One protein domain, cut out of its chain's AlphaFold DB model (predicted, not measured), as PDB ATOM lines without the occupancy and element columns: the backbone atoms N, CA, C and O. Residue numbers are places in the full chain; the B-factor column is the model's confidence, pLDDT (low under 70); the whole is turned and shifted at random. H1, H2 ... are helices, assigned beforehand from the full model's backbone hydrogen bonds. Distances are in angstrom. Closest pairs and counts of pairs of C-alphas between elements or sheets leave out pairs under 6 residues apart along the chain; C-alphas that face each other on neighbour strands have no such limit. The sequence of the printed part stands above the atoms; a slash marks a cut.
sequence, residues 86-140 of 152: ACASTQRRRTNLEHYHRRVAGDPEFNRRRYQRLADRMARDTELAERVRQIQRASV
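AT A GLANCE: This is residues 86 to 140 of the 152 residues of an uncharacterized protein of Pseudomonas luteola (UniProt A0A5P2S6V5). Three helices are joined end to end at two sharp corners and make an open, three-sided hook with an empty middle: H1 is one long side, H2 is the side across, and H3 folds partly back from the far end of H2. H1 and H3 stay apart, and each meets H2 only at a corner. The printed part has 55 residues with three named helices, in the order H1, H2, H3, and no named strand; the class is all helix. The whole is only just extended, close to loose, with a radius of gyration of the C-alphas of 15.5 A, and the C-alphas span 39 by 29 by 16 A along their three main axes.

IN THESE COORDINATES: The printed part begins with H1, residues 86 to 106, which runs 30.3 A from C-alpha 86 at (159.158, 134.382, 129.639) to C-alpha 106 at (179.277, 126.182, 150.688). After residues 107 and 108 comes H2, residues 109 to 124, 22.5 A from first to last C-alpha, beginning at C-alpha 109 at (181.052, 134.382, 154.298). Residue 125 stands between H2 and H3, residues 126 to 140, which is 21.3 A long and ends at C-alpha 140 at (162.250, 153.030, 149.843).

HOW THE PARTS SIT: H1 and H2 only just touch, with 3 pairs of C-alphas within 8 A, and they touch only at the corner by their tight link. H1 touches H2 with residues 103 to 104 alone, and H2 touches H1 with residues 110 to 111 alone; the closest C-alphas of the two helices are those of Val 104 and Phe 110, 6.1 A apart. The lines of H1 and H2 stand about perpendicular, at 85 degrees. H2 and H3 also touch only at the corner by their tight link, with residues 121 to 123 of H2 and 128 to 129 of H3. Their closest C-alphas are those of Met 122 and Ala 129, 4.7 A apart. H2 and H3 run opposite ways at a steep tilt of 58 degrees. H1 and H3 are apart. In H1, H2 and H3 every O i to N i+4 pair is within hydrogen-bond range.

THE WHOLE: The two C-alphas farthest apart are those of Cys 87 and Arg 124, 41.8 A, while the first and last printed C-alphas, of Ala 86 and Val 140, are 27.7 A apart. Residues 86 to 99 of H1, 112 to 117 of H2 and 133 to 140 of H3 stand free, among them. The printed part has no cut, and both links are tight. The mean pLDDT of the printed part is 92.0; residue 140 is under 70.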
ATOM      1  N   ALA A  86     159.602 134.270 128.253       97.25
ATOM      2  CA  ALA A  86     159.158 134.382 129.639       97.25
ATOM      3  C   ALA A  86     159.522 133.115 130.431       97.25
ATOM      4  O   ALA A  86     160.178 133.200 131.469       97.25
ATOM      5  N   CYS A  87     159.193 131.929 129.902       97.69
ATOM      6  CA  CYS A  87     159.574 130.663 130.532       97.69
ATOM      7  C   CYS A  87     161.099 130.493 130.595       97.69
ATOM      8  O   CYS A  87     161.623 130.112 131.640       97.69
ATOM      9  N   ALA A  88     161.831 130.838 129.533       96.31
ATOM     10  CA  ALA A  88     163.294 130.799 129.528       96.31
ATOM     11  C   ALA A  88     163.897 131.711 130.612       96.31
ATOM     12  O   ALA A  88     164.860 131.351 131.288       96.31
ATOM     13  N   SER A  89     163.317 132.893 130.819       96.75
ATOM     14  CA  SER A  89     163.753 133.834 131.855       96.75
ATOM     15  C   SER A  89     163.453 133.316 133.263       96.75
ATOM     16  O   SER A  89     164.326 133.383 134.129       96.75
ATOM     17  N   THR A  90     162.288 132.699 133.477       97.62
ATOM     18  CA  THR A  90     161.960 132.023 134.742       97.62
ATOM     19  C   THR A  90     162.905 130.857 135.023       97.62
ATOM     20  O   THR A  90     163.399 130.733 136.145       97.62
ATOM     21  N   GLN A  91     163.214 130.030 134.021       96.62
ATOM     22  CA  GLN A  91     164.172 128.932 134.157       96.62
ATOM     23  C   GLN A  91     165.557 129.448 134.551       96.62
ATOM     24  O   GLN A  91     166.110 128.994 135.551       96.62
ATOM     25  N   ARG A  92     166.085 130.449 133.833       96.75
ATOM     26  CA  ARG A  92     167.375 131.079 134.162       96.75
ATOM     27  C   ARG A  92     167.387 131.632 135.583       96.75
ATOM     28  O   ARG A  92     168.350 131.413 136.309       96.75
ATOM     29  N   ARG A  93     166.310 132.300 136.013       97.12
ATOM     30  CA  ARG A  93     166.182 132.810 137.388       97.12
ATOM     31  C   ARG A  93     166.227 131.681 138.420       97.12
ATOM     32  O   ARG A  93     166.947 131.825 139.403       97.12
ATOM     33  N   ARG A  94     165.509 130.573 138.196       96.56
ATOM     34  CA  ARG A  94     165.522 129.396 139.087       96.56
ATOM     35  C   ARG A  94     166.924 128.799 139.206       96.56
ATOM     36  O   ARG A  94     167.415 128.651 140.318       96.56
ATOM     37  N   THR A  95     167.595 128.547 138.082       96.06
ATOM     38  CA  THR A  95     168.965 128.005 138.071       96.06
ATOM     39  C   THR A  95     169.963 128.952 138.738       96.06
ATOM     40  O   THR A  95     170.791 128.517 139.534       96.06
ATOM     41  N   ASN A  96     169.871 130.258 138.471       96.75
ATOM     42  CA  ASN A  96     170.736 131.255 139.105       96.75
ATOM     43  C   ASN A  96     170.537 131.300 140.621       96.75
ATOM     44  O   ASN A  96     171.513 131.422 141.360       96.75
ATOM     45  N   LEU A  97     169.287 131.203 141.078       96.56
ATOM     46  CA  LEU A  97     168.950 131.198 142.496       96.56
ATOM     47  C   LEU A  97     169.466 129.930 143.183       96.56
ATOM     48  O   LEU A  97     170.095 130.024 144.230       96.56
ATOM     49  N   GLU A  98     169.276 128.761 142.572       96.00
ATOM     50  CA  GLU A  98     169.823 127.498 143.076       96.00
ATOM     51  C   GLU A  98     171.352 127.560 143.185       96.00
ATOM     52  O   GLU A  98     171.925 127.239 144.226       96.00
ATOM     53  N   HIS A  99     172.022 128.041 142.136       96.06
ATOM     54  CA  HIS A  99     173.470 128.218 142.139       96.06
ATOM     55  C   HIS A  99     173.922 129.217 143.215       96.06
ATOM     56  O   HIS A  99     174.928 128.993 143.888       96.06
ATOM     57  N   TYR A 100     173.173 130.304 143.414       93.81
ATOM     58  CA  TYR A 100     173.425 131.260 144.487       93.81
ATOM     59  C   TYR A 100     173.289 130.612 145.868       93.81
ATOM     60  O   TYR A 100     174.213 130.721 146.671       93.81
ATOM     61  N   HIS A 101     172.200 129.884 146.131       95.06
ATOM     62  CA  HIS A 101     172.011 129.169 147.393       95.06
ATOM     63  C   HIS A 101     173.113 128.142 147.632       95.06
ATOM     64  O   HIS A 101     173.666 128.101 148.726       95.06
ATOM     65  N   ARG A 102     173.504 127.379 146.604       95.56
ATOM     66  CA  ARG A 102     174.621 126.432 146.691       95.56
ATOM     67  C   ARG A 102     175.928 127.129 147.069       95.56
ATOM     68  O   ARG A 102     176.653 126.636 147.925       95.56
ATOM     69  N   ARG A 103     176.217 128.290 146.472       93.62
ATOM     70  CA  ARG A 103     177.403 129.092 146.815       93.62
ATOM     71  C   ARG A 103     177.362 129.613 148.247       93.62
ATOM     72  O   ARG A 103     178.373 129.537 148.927       93.62
ATOM     73  N   VAL A 104     176.220 130.131 148.694       93.38
ATOM     74  CA  VAL A 104     176.056 130.647 150.063       93.38
ATOM     75  C   VAL A 104     176.142 129.521 151.093       93.38
ATOM     76  O   VAL A 104     176.741 129.710 152.143       93.38
ATOM     77  N   ALA A 105     175.597 128.343 150.790       93.38
ATOM     78  CA  ALA A 105     175.682 127.178 151.665       93.38
ATOM     79  C   ALA A 105     177.118 126.640 151.782       93.38
ATOM     80  O   ALA A 105     177.539 126.266 152.871       93.38
ATOM     81  N   GLY A 106     177.876 126.619 150.679       95.00
ATOM     82  CA  GLY A 106     179.277 126.182 150.688       95.00
ATOM     83  C   GLY A 106     180.248 127.199 151.295       95.00
ATOM     84  O   GLY A 106     181.348 126.831 151.693       95.00
ATOM     85  N   ASP A 107     179.858 128.471 151.358       94.38
ATOM     86  CA  ASP A 107     180.689 129.568 151.846       94.38
ATOM     87  C   ASP A 107     179.800 130.657 152.473       94.38
ATOM     88  O   ASP A 107     179.418 131.624 151.801       94.38
ATOM     89  N   PRO A 108     179.450 130.515 153.767       89.12
ATOM     90  CA  PRO A 108     178.566 131.453 154.464       89.12
ATOM     91  C   PRO A 108     179.089 132.897 154.466       89.12
ATOM     92  O   PRO A 108     178.319 133.859 154.513       89.12
ATOM     93  N   GLU A 109     180.407 133.074 154.357       94.44
ATOM     94  CA  GLU A 109     181.052 134.382 154.298       94.44
ATOM     95  C   GLU A 109     181.038 135.019 152.901       94.44
ATOM     96  O   GLU A 109     181.371 136.200 152.766       94.44
ATOM     97  N   PHE A 110     180.611 134.300 151.858       92.12
ATOM     98  CA  PHE A 110     180.537 134.807 150.485       92.12
ATOM     99  C   PHE A 110     179.823 136.163 150.396       92.12
ATOM    100  O   PHE A 110     180.337 137.118 149.803       92.12
ATOM    101  N   ASN A 111     178.651 136.263 151.030       91.12
ATOM    102  CA  ASN A 111     177.876 137.499 151.064       91.12
ATOM    103  C   ASN A 111     178.559 138.566 151.926       91.12
ATOM    104  O   ASN A 111     178.660 139.714 151.501       91.12
ATOM    105  N   ARG A 112     179.081 138.190 153.100       90.56
ATOM    106  CA  ARG A 112     179.769 139.112 154.016       90.56
ATOM    107  C   ARG A 112     180.949 139.796 153.332       90.56
ATOM    108  O   ARG A 112     181.011 141.023 153.322       90.56
ATOM    109  N   ARG A 113     181.822 139.029 152.670       93.75
ATOM    110  CA  ARG A 113     182.969 139.569 151.923       93.75
ATOM    111  C   ARG A 113     182.525 140.446 150.756       93.75
ATOM    112  O   ARG A 113     183.166 141.452 150.463       93.75
ATOM    113  N   ARG A 114     181.414 140.108 150.091       88.69
ATOM    114  CA  ARG A 114     180.837 140.951 149.032       88.69
ATOM    115  C   ARG A 114     180.360 142.303 149.577       88.69
ATOM    116  O   ARG A 114     180.632 143.316 148.938       88.69
ATOM    117  N   TYR A 115     179.691 142.328 150.731       88.62
ATOM    118  CA  TYR A 115     179.244 143.569 151.374       88.62
ATOM    119  C   TYR A 115     180.408 144.395 151.922       88.62
ATOM    120  O   TYR A 115     180.431 145.603 151.708       88.62
ATOM    121  N   GLN A 116     181.401 143.753 152.544       93.12
ATOM    122  CA  GLN A 116     182.611 144.421 153.033       93.12
ATOM    123  C   GLN A 116     183.348 145.142 151.901       93.12
ATOM    124  O   GLN A 116     183.562 146.343 151.994       93.12
ATOM    125  N   ARG A 117     183.595 144.480 150.759       93.19
ATOM    126  CA  ARG A 117     184.225 145.132 149.591       93.19
ATOM    127  C   ARG A 117     183.458 146.360 149.097       93.19
ATOM    128  O   ARG A 117     184.073 147.310 148.617       93.19
ATOM    129  N   LEU A 118     182.124 146.327 149.152       89.88
ATOM    130  CA  LEU A 118     181.305 147.482 148.786       89.88
ATOM    131  C   LEU A 118     181.459 148.605 149.817       89.88
ATOM    132  O   LEU A 118     181.650 149.747 149.410       89.88
ATOM    133  N   ALA A 119     181.422 148.285 151.112       91.25
ATOM    134  CA  ALA A 119     181.649 149.243 152.191       91.25
ATOM    135  C   ALA A 119     183.032 149.903 152.077       91.25
ATOM    136  O   ALA A 119     183.115 151.126 152.070       91.25
ATOM    137  N   ASP A 120     184.089 149.122 151.846       93.62
ATOM    138  CA  ASP A 120     185.455 149.625 151.661       93.62
ATOM    139  C   ASP A 120     185.587 150.515 150.419       93.62
ATOM    140  O   ASP A 120     186.410 151.430 150.368       93.62
ATOM    141  N   ARG A 121     184.813 150.235 149.362       92.88
ATOM    142  CA  ARG A 121     184.785 151.073 148.158       92.88
ATOM    143  C   ARG A 121     184.049 152.384 148.424       92.88
ATOM    144  O   ARG A 121     184.559 153.428 148.050       92.88
ATOM    145  N   MET A 122     182.908 152.337 149.112       92.75
ATOM    146  CA  MET A 122     182.162 153.537 149.514       92.75
ATOM    147  C   MET A 122     182.926 154.398 150.528       92.75
ATOM    148  O   MET A 122     182.789 155.612 150.512       92.75
ATOM    149  N   ALA A 123     183.743 153.800 151.397       92.69
ATOM    150  CA  ALA A 123     184.578 154.548 152.336       92.69
ATOM    151  C   ALA A 123     185.685 155.353 151.630       92.69
ATOM    152  O   ALA A 123     186.101 156.393 152.131       92.69
ATOM    153  N   ARG A 124     186.157 154.872 150.472       93.31
ATOM    154  CA  ARG A 124     187.199 155.524 149.660       93.31
ATOM    155  C   ARG A 124     186.645 156.496 148.621       93.31
ATOM    156  O   ARG A 124     187.340 157.431 148.247       93.31
ATOM    157  N   ASP A 125     185.430 156.251 148.141       93.75
ATOM    158  CA  ASP A 125     184.784 156.998 147.065       93.75
ATOM    159  C   ASP A 125     183.465 157.599 147.572       93.75
ATOM    160  O   ASP A 125     182.439 156.918 147.695       93.75
ATOM    161  N   THR A 126     183.520 158.890 147.899       91.31
ATOM    162  CA  THR A 126     182.390 159.659 148.428       91.31
ATOM    163  C   THR A 126     181.275 159.834 147.399       91.31
ATOM    164  O   THR A 126     180.104 159.800 147.779       91.31
ATOM    165  N   GLU A 127     181.608 159.941 146.110       93.75
ATOM    166  CA  GLU A 127     180.629 160.050 145.025       93.75
ATOM    167  C   GLU A 127     179.849 158.739 144.879       93.75
ATOM    168  O   GLU A 127     178.616 158.728 144.810       93.75
ATOM    169  N   LEU A 128     180.547 157.602 144.910       90.50
ATOM    170  CA  LEU A 128     179.899 156.297 144.940       90.50
ATOM    171  C   LEU A 128     179.004 156.141 146.175       90.50
ATOM    172  O   LEU A 128     177.896 155.611 146.057       90.50
ATOM    173  N   ALA A 129     179.466 156.569 147.352       90.31
ATOM    174  CA  ALA A 129     178.676 156.494 148.578       90.31
ATOM    175  C   ALA A 129     177.374 157.305 148.462       90.31
ATOM    176  O   ALA A 129     176.315 156.835 148.884       90.31
ATOM    177  N   GLU A 130     177.428 158.488 147.853       92.44
ATOM    178  CA  GLU A 130     176.251 159.318 147.611       92.44
ATOM    179  C   GLU A 130     175.289 158.682 146.598       92.44
ATOM    180  O   GLU A 130     174.097 158.562 146.890       92.44
ATOM    181  N   ARG A 131     175.797 158.156 145.474       92.50
ATOM    182  CA  ARG A 131     174.984 157.415 144.490       92.50
ATOM    183  C   ARG A 131     174.269 156.221 145.124       92.50
ATOM    184  O   ARG A 131     173.084 156.005 144.875       92.50
ATOM    185  N   VAL A 132     174.954 155.451 145.975       88.81
ATOM    186  CA  VAL A 132     174.339 154.312 146.681       88.81
ATOM    187  C   VAL A 132     173.246 154.780 147.645       88.81
ATOM    188  O   VAL A 132     172.170 154.183 147.658       88.81
ATOM    189  N   ARG A 133     173.467 155.863 148.403       89.69
ATOM    190  CA  ARG A 133     172.442 156.446 149.291       89.69
ATOM    191  C   ARG A 133     171.222 156.943 148.513       89.69
ATOM    192  O   ARG A 133     170.100 156.727 148.963       89.69
ATOM    193  N   GLN A 134     171.425 157.577 147.358       90.31
ATOM    194  CA  GLN A 134     170.334 158.030 146.489       90.31
ATOM    195  C   GLN A 134     169.504 156.850 145.972       90.31
ATOM    196  O   GLN A 134     168.281 156.874 146.087       90.31
ATOM    197  N   ILE A 135     170.154 155.785 145.487       87.50
ATOM    198  CA  ILE A 135     169.469 154.560 145.042       87.50
ATOM    199  C   ILE A 135     168.682 153.924 146.197       87.50
ATOM    200  O   ILE A 135     167.540 153.511 146.005       87.50
ATOM    201  N   GLN A 136     169.264 153.858 147.398       86.06
ATOM    202  CA  GLN A 136     168.588 153.313 148.579       86.06
ATOM    203  C   GLN A 136     167.348 154.130 148.955       86.06
ATOM    204  O   GLN A 136     166.294 153.539 149.169       86.06
ATOM    205  N   ARG A 137     167.438 155.466 148.968       85.50
ATOM    206  CA  ARG A 137     166.283 156.348 149.210       85.50
ATOM    207  C   ARG A 137     165.187 156.135 148.165       85.50
ATOM    208  O   ARG A 137     164.074 155.779 148.531       85.50
ATOM    209  N   ALA A 138     165.542 156.178 146.880       81.44
ATOM    210  CA  ALA A 138     164.600 155.943 145.786       81.44
ATOM    211  C   ALA A 138     163.936 154.551 145.846       81.44
ATOM    212  O   ALA A 138     162.784 154.400 145.460       81.44
ATOM    213  N   SER A 139     164.633 153.525 146.350       72.62
ATOM    214  CA  SER A 139     164.051 152.186 146.528       72.62
ATOM    215  C   SER A 139     163.051 152.088 147.687       72.62
ATOM    216  O   SER A 139     162.148 151.257 147.630       72.62
ATOM    217  N   VAL A 140     163.193 152.932 148.716       62.25
ATOM    218  CA  VAL A 140     162.250 153.030 149.843       62.25
ATOM    219  C   VAL A 140     161.005 153.816 149.424       62.25
ATOM    220  O   VAL A 140     159.896 153.428 149.781       62.25
TER     221      VAL A 140